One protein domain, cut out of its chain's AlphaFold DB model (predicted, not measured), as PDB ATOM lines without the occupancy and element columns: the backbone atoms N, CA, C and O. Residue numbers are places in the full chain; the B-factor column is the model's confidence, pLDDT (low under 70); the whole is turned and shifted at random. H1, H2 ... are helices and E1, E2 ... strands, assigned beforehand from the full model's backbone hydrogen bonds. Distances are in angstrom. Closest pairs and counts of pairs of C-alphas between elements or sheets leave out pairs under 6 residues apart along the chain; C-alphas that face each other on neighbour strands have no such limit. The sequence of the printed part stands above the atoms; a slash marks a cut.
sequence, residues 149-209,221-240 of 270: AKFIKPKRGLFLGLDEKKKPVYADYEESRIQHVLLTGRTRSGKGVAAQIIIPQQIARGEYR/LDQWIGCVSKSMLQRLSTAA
ATOM      1  N   ALA A 149     233.563 196.072 126.460       73.31
ATOM      2  CA  ALA A 149     232.485 195.082 126.464       73.31
ATOM      3  C   ALA A 149     232.979 193.666 126.806       73.31
ATOM      4  O   ALA A 149     232.246 192.896 127.423       73.31
ATOM      5  N   LYS A 150     234.235 193.332 126.481       79.44
ATOM      6  CA  LYS A 150     234.833 192.017 126.781       79.44
ATOM      7  C   LYS A 150     235.046 191.778 128.278       79.44
ATOM      8  O   LYS A 150     235.124 190.631 128.718       79.44
ATOM      9  N   PHE A 151     235.151 192.853 129.056       78.25
ATOM     10  CA  PHE A 151     235.447 192.800 130.486       78.25
ATOM     11  C   PHE A 151     234.211 193.038 131.358       78.25
ATOM     12  O   PHE A 151     234.255 192.771 132.554       78.25
ATOM     13  N   ILE A 152     233.086 193.470 130.783       79.56
ATOM     14  CA  ILE A 152     231.846 193.679 131.534       79.56
ATOM     15  C   ILE A 152     231.169 192.330 131.773       79.56
ATOM     16  O   ILE A 152     230.598 191.719 130.870       79.56
ATOM     17  N   LYS A 153     231.223 191.861 133.022       79.38
ATOM     18  CA  LYS A 153     230.554 190.637 133.473       79.38
ATOM     19  C   LYS A 153     229.484 190.997 134.505       79.38
ATOM     20  O   LYS A 153     229.841 191.233 135.658       79.38
ATOM     21  N   PRO A 154     228.183 190.967 134.147       69.56
ATOM     22  CA  PRO A 154     227.104 191.397 135.040       69.56
ATOM     23  C   PRO A 154     227.094 190.674 136.388       69.56
ATOM     24  O   PRO A 154     226.695 191.261 137.384       69.56
ATOM     25  N   LYS A 155     227.557 189.417 136.436       71.50
ATOM     26  CA  LYS A 155     227.595 188.590 137.651       71.50
ATOM     27  C   LYS A 155     228.756 188.899 138.609       71.50
ATOM     28  O   LYS A 155     228.718 188.414 139.728       71.50
ATOM     29  N   ARG A 156     229.798 189.629 138.183       74.00
ATOM     30  CA  ARG A 156     231.039 189.809 138.972       74.00
ATOM     31  C   ARG A 156     231.146 191.128 139.739       74.00
ATOM     32  O   ARG A 156     232.054 191.245 140.546       74.00
ATOM     33  N   GLY A 157     230.282 192.102 139.468       80.94
ATOM     34  CA  GLY A 157     230.403 193.445 140.045       80.94
ATOM     35  C   GLY A 157     230.362 194.549 138.989       80.94
ATOM     36  O   GLY A 157     230.233 194.273 137.786       80.94
ATOM     37  N   LEU A 158     230.419 195.798 139.444       83.31
ATOM     38  CA  LEU A 158     230.533 196.993 138.616       83.31
ATOM     39  C   LEU A 158     231.958 197.074 138.072       83.31
ATOM     40  O   LEU A 158     232.913 197.225 138.831       83.31
ATOM     41  N   PHE A 159     232.117 196.971 136.757       87.56
ATOM     42  CA  PHE A 159     233.431 197.038 136.127       87.56
ATOM     43  C   PHE A 159     233.937 198.486 136.085       87.56
ATOM     44  O   PHE A 159     233.310 199.340 135.450       87.56
ATOM     45  N   LEU A 160     235.080 198.741 136.730       86.06
ATOM     46  CA  LEU A 160     235.707 200.068 136.803       86.06
ATOM     47  C   LEU A 160     236.755 200.281 135.706       86.06
ATOM     48  O   LEU A 160     236.888 201.382 135.172       86.06
ATOM     49  N   GLY A 161     237.494 199.230 135.351       85.94
ATOM     50  CA  GLY A 161     238.573 199.306 134.375       85.94
ATOM     51  C   GLY A 161     239.596 198.189 134.528       85.94
ATOM     52  O   GLY A 161     239.350 197.173 135.180       85.94
ATOM     53  N   LEU A 162     240.753 198.380 133.897       85.88
ATOM     54  CA  LEU A 162     241.905 197.499 134.041       85.88
ATOM     55  C   LEU A 162     242.915 198.117 135.013       85.88
ATOM     56  O   LEU A 162     243.195 199.309 134.930       85.88
ATOM     57  N   ASP A 163     243.472 197.286 135.886       85.19
ATOM     58  CA  ASP A 163     244.623 197.613 136.729       85.19
ATOM     59  C   ASP A 163     245.914 197.749 135.892       85.19
ATOM     60  O   ASP A 163     245.948 197.362 134.717       85.19
ATOM     61  N   GLU A 164     247.009 198.215 136.495       82.12
ATOM     62  CA  GLU A 164     248.337 198.353 135.870       82.12
ATOM     63  C   GLU A 164     248.825 197.037 135.235       82.12
ATOM     64  O   GLU A 164     249.478 197.025 134.191       82.12
ATOM     65  N   LYS A 165     248.417 195.898 135.809       83.06
ATOM     66  CA  LYS A 165     248.699 194.541 135.304       83.06
ATOM     67  C   LYS A 165     247.693 194.041 134.255       83.06
ATOM     68  O   LYS A 165     247.646 192.842 133.980       83.06
ATOM     69  N   LYS A 166     246.859 194.923 133.690       81.44
ATOM     70  CA  LYS A 166     245.778 194.617 132.728       81.44
ATOM     71  C   LYS A 166     244.718 193.638 133.255       81.44
ATOM     72  O   LYS A 166     244.050 192.958 132.476       81.44
ATOM     73  N   LYS A 167     244.553 193.552 134.575       84.75
ATOM     74  CA  LYS A 167     243.532 192.705 135.205       84.75
ATOM     75  C   LYS A 167     242.243 193.507 135.406       84.75
ATOM     76  O   LYS A 167     242.332 194.669 135.789       84.75
ATOM     77  N   PRO A 168     241.057 192.931 135.152       86.44
ATOM     78  CA  PRO A 168     239.801 193.648 135.327       86.44
ATOM     79  C   PRO A 168     239.493 193.863 136.812       86.44
ATOM     80  O   PRO A 168     239.486 192.905 137.585       86.44
ATOM     81  N   VAL A 169     239.211 195.112 137.180       86.12
ATOM     82  CA  VAL A 169     238.829 195.530 138.533       86.12
ATOM     83  C   VAL A 169     237.314 195.711 138.590       86.12
ATOM     84  O   VAL A 169     236.728 196.397 137.744       86.12
ATOM     85  N   TYR A 170     236.691 195.092 139.591       86.62
ATOM     86  CA  TYR A 170     235.256 195.172 139.848       86.62
ATOM     87  C   TYR A 170     235.021 195.713 141.257       86.62
ATOM     88  O   TYR A 170     235.719 195.309 142.183       86.62
ATOM     89  N   ALA A 171     234.037 196.595 141.403       82.69
ATOM     90  CA  ALA A 171     233.458 196.960 142.693       82.69
ATOM     91  C   ALA A 171     232.192 196.132 142.943       82.69
ATOM     92  O   ALA A 171     231.504 195.758 141.986       82.69
ATOM     93  N   ASP A 172     231.873 195.844 144.202       80.94
ATOM     94  CA  ASP A 172     230.618 195.169 144.525       80.94
ATOM     95  C   ASP A 172     229.423 196.102 144.267       80.94
ATOM     96  O   ASP A 172     229.492 197.317 144.470       80.94
ATOM     97  N   TYR A 173     228.319 195.536 143.787       72.50
ATOM     98  CA  TYR A 173     227.121 196.307 143.484       72.50
ATOM     99  C   TYR A 173     226.423 196.811 144.744       72.50
ATOM    100  O   TYR A 173     225.949 197.945 144.726       72.50
ATOM    101  N   GLU A 174     226.401 196.018 145.818       68.06
ATOM    102  CA  GLU A 174     225.817 196.419 147.109       68.06
ATOM    103  C   GLU A 174     226.509 197.675 147.656       68.06
ATOM    104  O   GLU A 174     225.857 198.637 148.059       68.06
ATOM    105  N   GLU A 175     227.836 197.727 147.548       63.53
ATOM    106  CA  GLU A 175     228.634 198.885 147.942       63.53
ATOM    107  C   GLU A 175     228.450 200.072 146.973       63.53
ATOM    108  O   GLU A 175     228.273 201.214 147.402       63.53
ATOM    109  N   SER A 176     228.381 199.809 145.661       60.78
ATOM    110  CA  SER A 176     228.194 200.853 144.640       60.78
ATOM    111  C   SER A 176     226.812 201.518 144.664       60.78
ATOM    112  O   SER A 176     226.683 202.674 144.266       60.78
ATOM    113  N   ARG A 177     225.779 200.797 145.121       63.34
ATOM    114  CA  ARG A 177     224.392 201.277 145.190       63.34
ATOM    115  C   ARG A 177     224.191 202.275 146.330       63.34
ATOM    116  O   ARG A 177     223.349 203.165 146.226       63.34
ATOM    117  N   ILE A 178     224.951 202.113 147.412       53.44
ATOM    118  CA  ILE A 178     224.872 202.948 148.616       53.44
ATOM    119  C   ILE A 178     225.780 204.183 148.485       53.44
ATOM    120  O   ILE A 178     225.491 205.231 149.063       53.44
ATOM    121  N   GLN A 179     226.861 204.099 147.701       59.97
ATOM    122  CA  GLN A 179     227.874 205.150 147.610       59.97
ATOM    123  C   GLN A 179     227.639 206.127 146.443       59.97
ATOM    124  O   GLN A 179     227.516 205.750 145.277       59.97
ATOM    125  N   HIS A 180     227.664 207.430 146.739       71.19
ATOM    126  CA  HIS A 180     227.776 208.465 145.711       71.19
ATOM    127  C   HIS A 180     229.133 208.356 144.994       71.19
ATOM    128  O   HIS A 180     230.180 208.618 145.583       71.19
ATOM    129  N   VAL A 181     229.126 208.007 143.704       74.25
ATOM    130  CA  VAL A 181     230.357 207.898 142.904       74.25
ATOM    131  C   VAL A 181     230.829 209.285 142.455       74.25
ATOM    132  O   VAL A 181     230.216 209.916 141.592       74.25
ATOM    133  N   LEU A 182     231.954 209.751 143.008       80.75
ATOM    134  CA  LEU A 182     232.621 210.984 142.583       80.75
ATOM    135  C   LEU A 182     233.717 210.684 141.553       80.75
ATOM    136  O   LEU A 182     234.716 210.036 141.853       80.75
ATOM    137  N   LEU A 183     233.567 211.223 140.342       80.75
ATOM    138  CA  LEU A 183     234.536 211.041 139.264       80.75
ATOM    139  C   LEU A 183     235.418 212.294 139.099       80.75
ATOM    140  O   LEU A 183     235.040 213.253 138.425       80.75
ATOM    141  N   THR A 184     236.602 212.295 139.719       83.62
ATOM    142  CA  THR A 184     237.528 213.446 139.742       83.62
ATOM    143  C   THR A 184     238.753 213.263 138.831       83.62
ATOM    144  O   THR A 184     239.071 212.167 138.380       83.62
ATOM    145  N   GLY A 185     239.420 214.367 138.477       81.06
ATOM    146  CA  GLY A 185     240.641 214.379 137.663       81.06
ATOM    147  C   GLY A 185     240.841 215.687 136.891       81.06
ATOM    148  O   GLY A 185     239.930 216.510 136.794       81.06
ATOM    149  N   ARG A 186     241.998 215.868 136.243       78.62
ATOM    150  CA  ARG A 186     242.306 217.050 135.403       78.62
ATOM    151  C   ARG A 186     241.613 217.011 134.033       78.62
ATOM    152  O   ARG A 186     241.140 215.965 133.585       78.62
ATOM    153  N   THR A 187     241.506 218.140 133.337       72.12
ATOM    154  CA  THR A 187     240.981 218.167 131.957       72.12
ATOM    155  C   THR A 187     241.752 217.174 131.081       72.12
ATOM    156  O   THR A 187     242.973 217.091 131.179       72.12
ATOM    157  N   ARG A 188     241.040 216.401 130.246       69.62
ATOM    158  CA  ARG A 188     241.599 215.340 129.378       69.62
ATOM    159  C   ARG A 188     242.135 214.086 130.095       69.62
ATOM    160  O   ARG A 188     242.707 213.226 129.444       69.62
ATOM    161  N   SER A 189     241.866 213.905 131.390       76.12
ATOM    162  CA  SER A 189     242.279 212.706 132.146       76.12
ATOM    163  C   SER A 189     241.460 211.432 131.876       76.12
ATOM    164  O   SER A 189     241.614 210.458 132.596       76.12
ATOM    165  N   GLY A 190     240.527 211.436 130.919       79.06
ATOM    166  CA  GLY A 190     239.684 210.265 130.632       79.06
ATOM    167  C   GLY A 190     238.394 210.142 131.458       79.06
ATOM    168  O   GLY A 190     237.690 209.148 131.319       79.06
ATOM    169  N   LYS A 191     238.007 211.161 132.245       81.62
ATOM    170  CA  LYS A 191     236.745 211.161 133.022       81.62
ATOM    171  C   LYS A 191     235.496 210.826 132.194       81.62
ATOM    172  O   LYS A 191     234.658 210.044 132.619       81.62
ATOM    173  N   GLY A 192     235.384 211.389 130.988       79.19
ATOM    174  CA  GLY A 192     234.261 211.091 130.092       79.19
ATOM    175  C   GLY A 192     234.224 209.626 129.648       79.19
ATOM    176  O   GLY A 192     233.148 209.048 129.567       79.19
ATOM    177  N   VAL A 193     235.390 209.010 129.428       80.94
ATOM    178  CA  VAL A 193     235.508 207.596 129.032       80.94
ATOM    179  C   VAL A 193     235.120 206.681 130.195       80.94
ATOM    180  O   VAL A 193     234.351 205.745 130.005       80.94
ATOM    181  N   ALA A 194     235.571 206.984 131.413       82.81
ATOM    182  CA  ALA A 194     235.178 206.229 132.603       82.81
ATOM    183  C   ALA A 194     233.664 206.334 132.875       82.81
ATOM    184  O   ALA A 194     233.003 205.322 133.111       82.81
ATOM    185  N   ALA A 195     233.081 207.532 132.739       83.31
ATOM    186  CA  ALA A 195     231.635 207.723 132.856       83.31
ATOM    187  C   ALA A 195     230.851 206.920 131.798       83.31
ATOM    188  O   ALA A 195     229.823 206.324 132.115       83.31
ATOM    189  N   GLN A 196     231.358 206.846 130.562       81.88
ATOM    190  CA  GLN A 196     230.766 206.035 129.490       81.88
ATOM    191  C   GLN A 196     230.819 204.526 129.764       81.88
ATOM    192  O   GLN A 196     230.006 203.803 129.204       81.88
ATOM    193  N   ILE A 197     231.726 204.041 130.613       83.81
ATOM    194  CA  ILE A 197     231.793 202.625 131.002       83.81
ATOM    195  C   ILE A 197     230.868 202.344 132.193       83.81
ATOM    196  O   ILE A 197     230.152 201.343 132.184       83.81
ATOM    197  N   ILE A 198     230.852 203.220 133.202       83.94
ATOM    198  CA  ILE A 198     230.119 203.007 134.463       83.94
ATOM    199  C   ILE A 198     228.606 203.206 134.284       83.94
ATOM    200  O   ILE A 198     227.816 202.351 134.685       83.94
ATOM    201  N   ILE A 199     228.186 204.305 133.645       82.25
ATOM    202  CA  ILE A 199     226.766 204.682 133.541       82.25
ATOM    203  C   ILE A 199     225.928 203.596 132.832       82.25
ATOM    204  O   ILE A 199     224.887 203.212 133.369       82.25
ATOM    205  N   PRO A 200     226.341 203.034 131.675       80.25
ATOM    206  CA  PRO A 200     225.555 202.003 130.996       80.25
ATOM    207  C   PRO A 200     225.375 200.713 131.797       80.25
ATOM    208  O   PRO A 200     224.337 200.069 131.662       80.25
ATOM    209  N   GLN A 201     226.348 200.336 132.632       81.94
ATOM    210  CA  GLN A 201     226.255 199.136 133.472       81.94
ATOM    211  C   GLN A 201     225.151 199.281 134.525       81.94
ATOM    212  O   GLN A 201     224.337 198.372 134.694       81.94
ATOM    213  N   GLN A 202     225.068 200.455 135.153       77.75
ATOM    214  CA  GLN A 202     224.029 200.762 136.137       77.75
ATOM    215  C   GLN A 202     222.639 200.887 135.496       77.75
ATOM    216  O   GLN A 202     221.638 200.404 136.031       77.75
ATOM    217  N   ILE A 203     222.563 201.452 134.285       77.56
ATOM    218  CA  ILE A 203     221.306 201.496 133.533       77.56
ATOM    219  C   ILE A 203     220.844 200.091 133.119       77.56
ATOM    220  O   ILE A 203     219.665 199.772 133.278       77.56
ATOM    221  N   ALA A 204     221.745 199.236 132.629       74.25
ATOM    222  CA  ALA A 204     221.409 197.871 132.215       74.25
ATOM    223  C   ALA A 204     220.853 197.015 133.369       74.25
ATOM    224  O   ALA A 204     220.023 196.135 133.136       74.25
ATOM    225  N   ARG A 205     221.260 197.299 134.613       69.88
ATOM    226  CA  ARG A 205     220.743 196.639 135.823       69.88
ATOM    227  C   ARG A 205     219.393 197.160 136.306       69.88
ATOM    228  O   ARG A 205     218.717 196.471 137.061       69.88
ATOM    229  N   GLY A 206     218.954 198.320 135.826       66.62
ATOM    230  CA  GLY A 206     217.656 198.884 136.183       66.62
ATOM    231  C   GLY A 206     217.640 199.669 137.495       66.62
ATOM    232  O   GLY A 206     216.553 199.942 137.994       66.62
ATOM    233  N   GLU A 207     218.795 200.087 138.026       60.09
ATOM    234  CA  GLU A 207     218.855 200.998 139.187       60.09
ATOM    235  C   GLU A 207     218.220 202.368 138.879       60.09
ATOM    236  O   GLU A 207     217.659 203.024 139.752       60.09
ATOM    237  N   TYR A 208     218.186 202.761 137.603       56.31
ATOM    238  CA  TYR A 208     217.580 204.008 137.128       56.31
ATOM    239  C   TYR A 208     216.086 203.893 136.767       56.31
ATOM    240  O   TYR A 208     215.604 204.610 135.891       56.31
ATOM    241  N   ARG A 209     215.318 203.014 137.428       42.72
ATOM    242  CA  ARG A 209     213.876 202.825 137.148       42.72
ATOM    243  C   ARG A 209     212.978 204.009 137.557       42.72
ATOM    244  O   ARG A 209     211.796 203.986 137.237       42.72
ATOM    245  N   LEU A 221     229.532 218.091 126.648       41.28
ATOM    246  CA  LEU A 221     229.789 216.671 126.970       41.28
ATOM    247  C   LEU A 221     228.557 215.769 126.730       41.28
ATOM    248  O   LEU A 221     228.675 214.569 126.473       41.28
ATOM    249  N   ASP A 222     227.375 216.368 126.784       43.34
ATOM    250  CA  ASP A 222     226.045 215.783 126.644       43.34
ATOM    251  C   ASP A 222     225.802 215.141 125.265       43.34
ATOM    252  O   ASP A 222     225.244 214.041 125.182       43.34
ATOM    253  N   GLN A 223     226.299 215.751 124.182       44.22
ATOM    254  CA  GLN A 223     226.191 215.168 122.835       44.22
ATOM    255  C   GLN A 223     227.062 213.915 122.655       44.22
ATOM    256  O   GLN A 223     226.635 212.952 122.011       44.22
ATOM    257  N   TRP A 224     228.258 213.894 123.250       42.56
ATOM    258  CA  TRP A 224     229.207 212.782 123.123       42.56
ATOM    259  C   TRP A 224     228.770 211.544 123.908       42.56
ATOM    260  O   TRP A 224     228.843 210.422 123.397       42.56
ATOM    261  N   ILE A 225     228.267 211.741 125.131       48.53
ATOM    262  CA  ILE A 225     227.734 210.649 125.957       48.53
ATOM    263  C   ILE A 225     226.554 209.984 125.239       48.53
ATOM    264  O   ILE A 225     226.472 208.759 125.218       48.53
ATOM    265  N   GLY A 226     225.690 210.756 124.571       46.53
ATOM    266  CA  GLY A 226     224.509 210.223 123.893       46.53
ATOM    267  C   GLY A 226     224.797 209.237 122.754       46.53
ATOM    268  O   GLY A 226     224.027 208.297 122.574       46.53
ATOM    269  N   CYS A 227     225.872 209.416 121.981       51.31
ATOM    270  CA  CYS A 227     226.141 208.572 120.808       51.31
ATOM    271  C   CYS A 227     226.859 207.260 121.179       51.31
ATOM    272  O   CYS A 227     226.436 206.180 120.767       51.31
ATOM    273  N   VAL A 228     227.893 207.339 122.025       50.88
ATOM    274  CA  VAL A 228     228.668 206.163 122.469       50.88
ATOM    275  C   VAL A 228     227.882 205.331 123.484       50.88
ATOM    276  O   VAL A 228     227.872 204.103 123.409       50.88
ATOM    277  N   SER A 229     227.144 205.985 124.390       53.00
ATOM    278  CA  SER A 229     226.272 205.277 125.329       53.00
ATOM    279  C   SER A 229     225.175 204.517 124.589       53.00
ATOM    280  O   SER A 229     224.889 203.391 124.958       53.00
ATOM    281  N   LYS A 230     224.619 205.043 123.487       52.97
ATOM    282  CA  LYS A 230     223.615 204.315 122.690       52.97
ATOM    283  C   LYS A 230     224.143 203.007 122.113       52.97
ATOM    284  O   LYS A 230     223.476 201.994 122.267       52.97
ATOM    285  N   SER A 231     225.315 202.999 121.475       54.38
ATOM    286  CA  SER A 231     225.855 201.769 120.875       54.38
ATOM    287  C   SER A 231     226.224 200.729 121.938       54.38
ATOM    288  O   SER A 231     225.970 199.536 121.755       54.38
ATOM    289  N   MET A 232     226.747 201.174 123.082       59.56
ATOM    290  CA  MET A 232     227.087 200.309 124.212       59.56
ATOM    291  C   MET A 232     225.846 199.802 124.958       59.56
ATOM    292  O   MET A 232     225.746 198.611 125.238       59.56
ATOM    293  N   LEU A 233     224.859 200.667 125.205       57.72
ATOM    294  CA  LEU A 233     223.561 200.306 125.777       57.72
ATOM    295  C   LEU A 233     222.792 199.367 124.862       57.72
ATOM    296  O   LEU A 233     222.165 198.444 125.359       57.72
ATOM    297  N   GLN A 234     222.848 199.560 123.546       60.22
ATOM    298  CA  GLN A 234     222.184 198.671 122.604       60.22
ATOM    299  C   GLN A 234     222.811 197.276 122.671       60.22
ATOM    300  O   GLN A 234     222.080 196.312 122.866       60.22
ATOM    301  N   ARG A 235     224.148 197.169 122.682       58.84
ATOM    302  CA  ARG A 235     224.868 195.895 122.883       58.84
ATOM    303  C   ARG A 235     224.568 195.237 124.236       58.84
ATOM    304  O   ARG A 235     224.340 194.030 124.284       58.84
ATOM    305  N   LEU A 236     224.510 196.018 125.315       55.25
ATOM    306  CA  LEU A 236     224.154 195.521 126.649       55.25
ATOM    307  C   LEU A 236     222.671 195.135 126.746       55.25
ATOM    308  O   LEU A 236     222.347 194.154 127.402       55.25
ATOM    309  N   SER A 237     221.772 195.841 126.056       52.81
ATOM    310  CA  SER A 237     220.339 195.528 126.010       52.81
ATOM    311  C   SER A 237     220.055 194.259 125.207       52.81
ATOM    312  O   SER A 237     219.209 193.471 125.618       52.81
ATOM    313  N   THR A 238     220.798 194.010 124.122       53.94
ATOM    314  CA  THR A 238     220.729 192.748 123.373       53.94
ATOM    315  C   THR A 238     221.230 191.584 124.232       53.94
ATOM    316  O   THR A 238     220.627 190.517 124.218       53.94
ATOM    317  N   ALA A 239     222.267 191.805 125.049       48.12
ATOM    318  CA  ALA A 239     222.766 190.816 126.008       48.12
ATOM    319  C   ALA A 239     221.864 190.627 127.250       48.12
ATOM    320  O   ALA A 239     221.927 189.583 127.892       48.12
ATOM    321  N   ALA A 240     221.027 191.614 127.596       44.28
ATOM    322  CA  ALA A 240     220.192 191.637 128.804       44.28
ATOM    323  C   ALA A 240     218.673 191.540 128.534       44.28
ATOM    324  O   ALA A 240     217.867 191.863 129.412       44.28
TER     325      ALA A 240
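Overview. This is residues 149 to 209 and 221 to 240 of the 270 residues of an uncharacterized protein of Thiomonas bhubaneswarensis (UniProt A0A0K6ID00). H2 runs through the middle, between strand E1 of a small two-strand antiparallel hairpin, E1 and E2, and H3, which packs on H2 at a slant. Short H1 follows the hairpin, and residues 184 to 190 stick out. The printed part has 81 residues, in order E1, E2, H1, H2, H3; it is mostly helix and compact, with a radius of gyration of the C-alphas of 12.8 A and spans of 33 by 30 by 26 A.

Arrangement. In the hairpin of E1, residues 158 to 162, and E2, residues 168 to 171, N 158 and O 171 are within hydrogen-bond range, 2.8 A. H1, residues 173 to 178, is apart from H2, residues 191 to 205. The closest C-alphas of E1 and H2, Leu 160 and Ile 198, are 6.7 A apart. H2 and H3, residues 221 to 239, touch, closest at C-alphas Pro 200 and Leu 233, 5.8 A, at a steep tilt of 39 degrees, the same way. O i to N i+4 pairs within range: H1 1 of 2, H2 9 of 11, H3 13 of 15.

Along the chain. E1 begins at C-alpha 158 (230.533, 196.993, 138.616). H2 is 21.8 A long; H3, 26.8 A with a kink of 31 degrees near residue 231, ends at C-alpha 239 (222.766, 190.816, 126.008).

Size, cuts and confidence. Residues 210 to 220 are not printed, a gap of 23.4 A between C-alphas 209 and 221. The link H1 to H2 is long. Confidence is under 70 in 33 residues, among them 221 to 240.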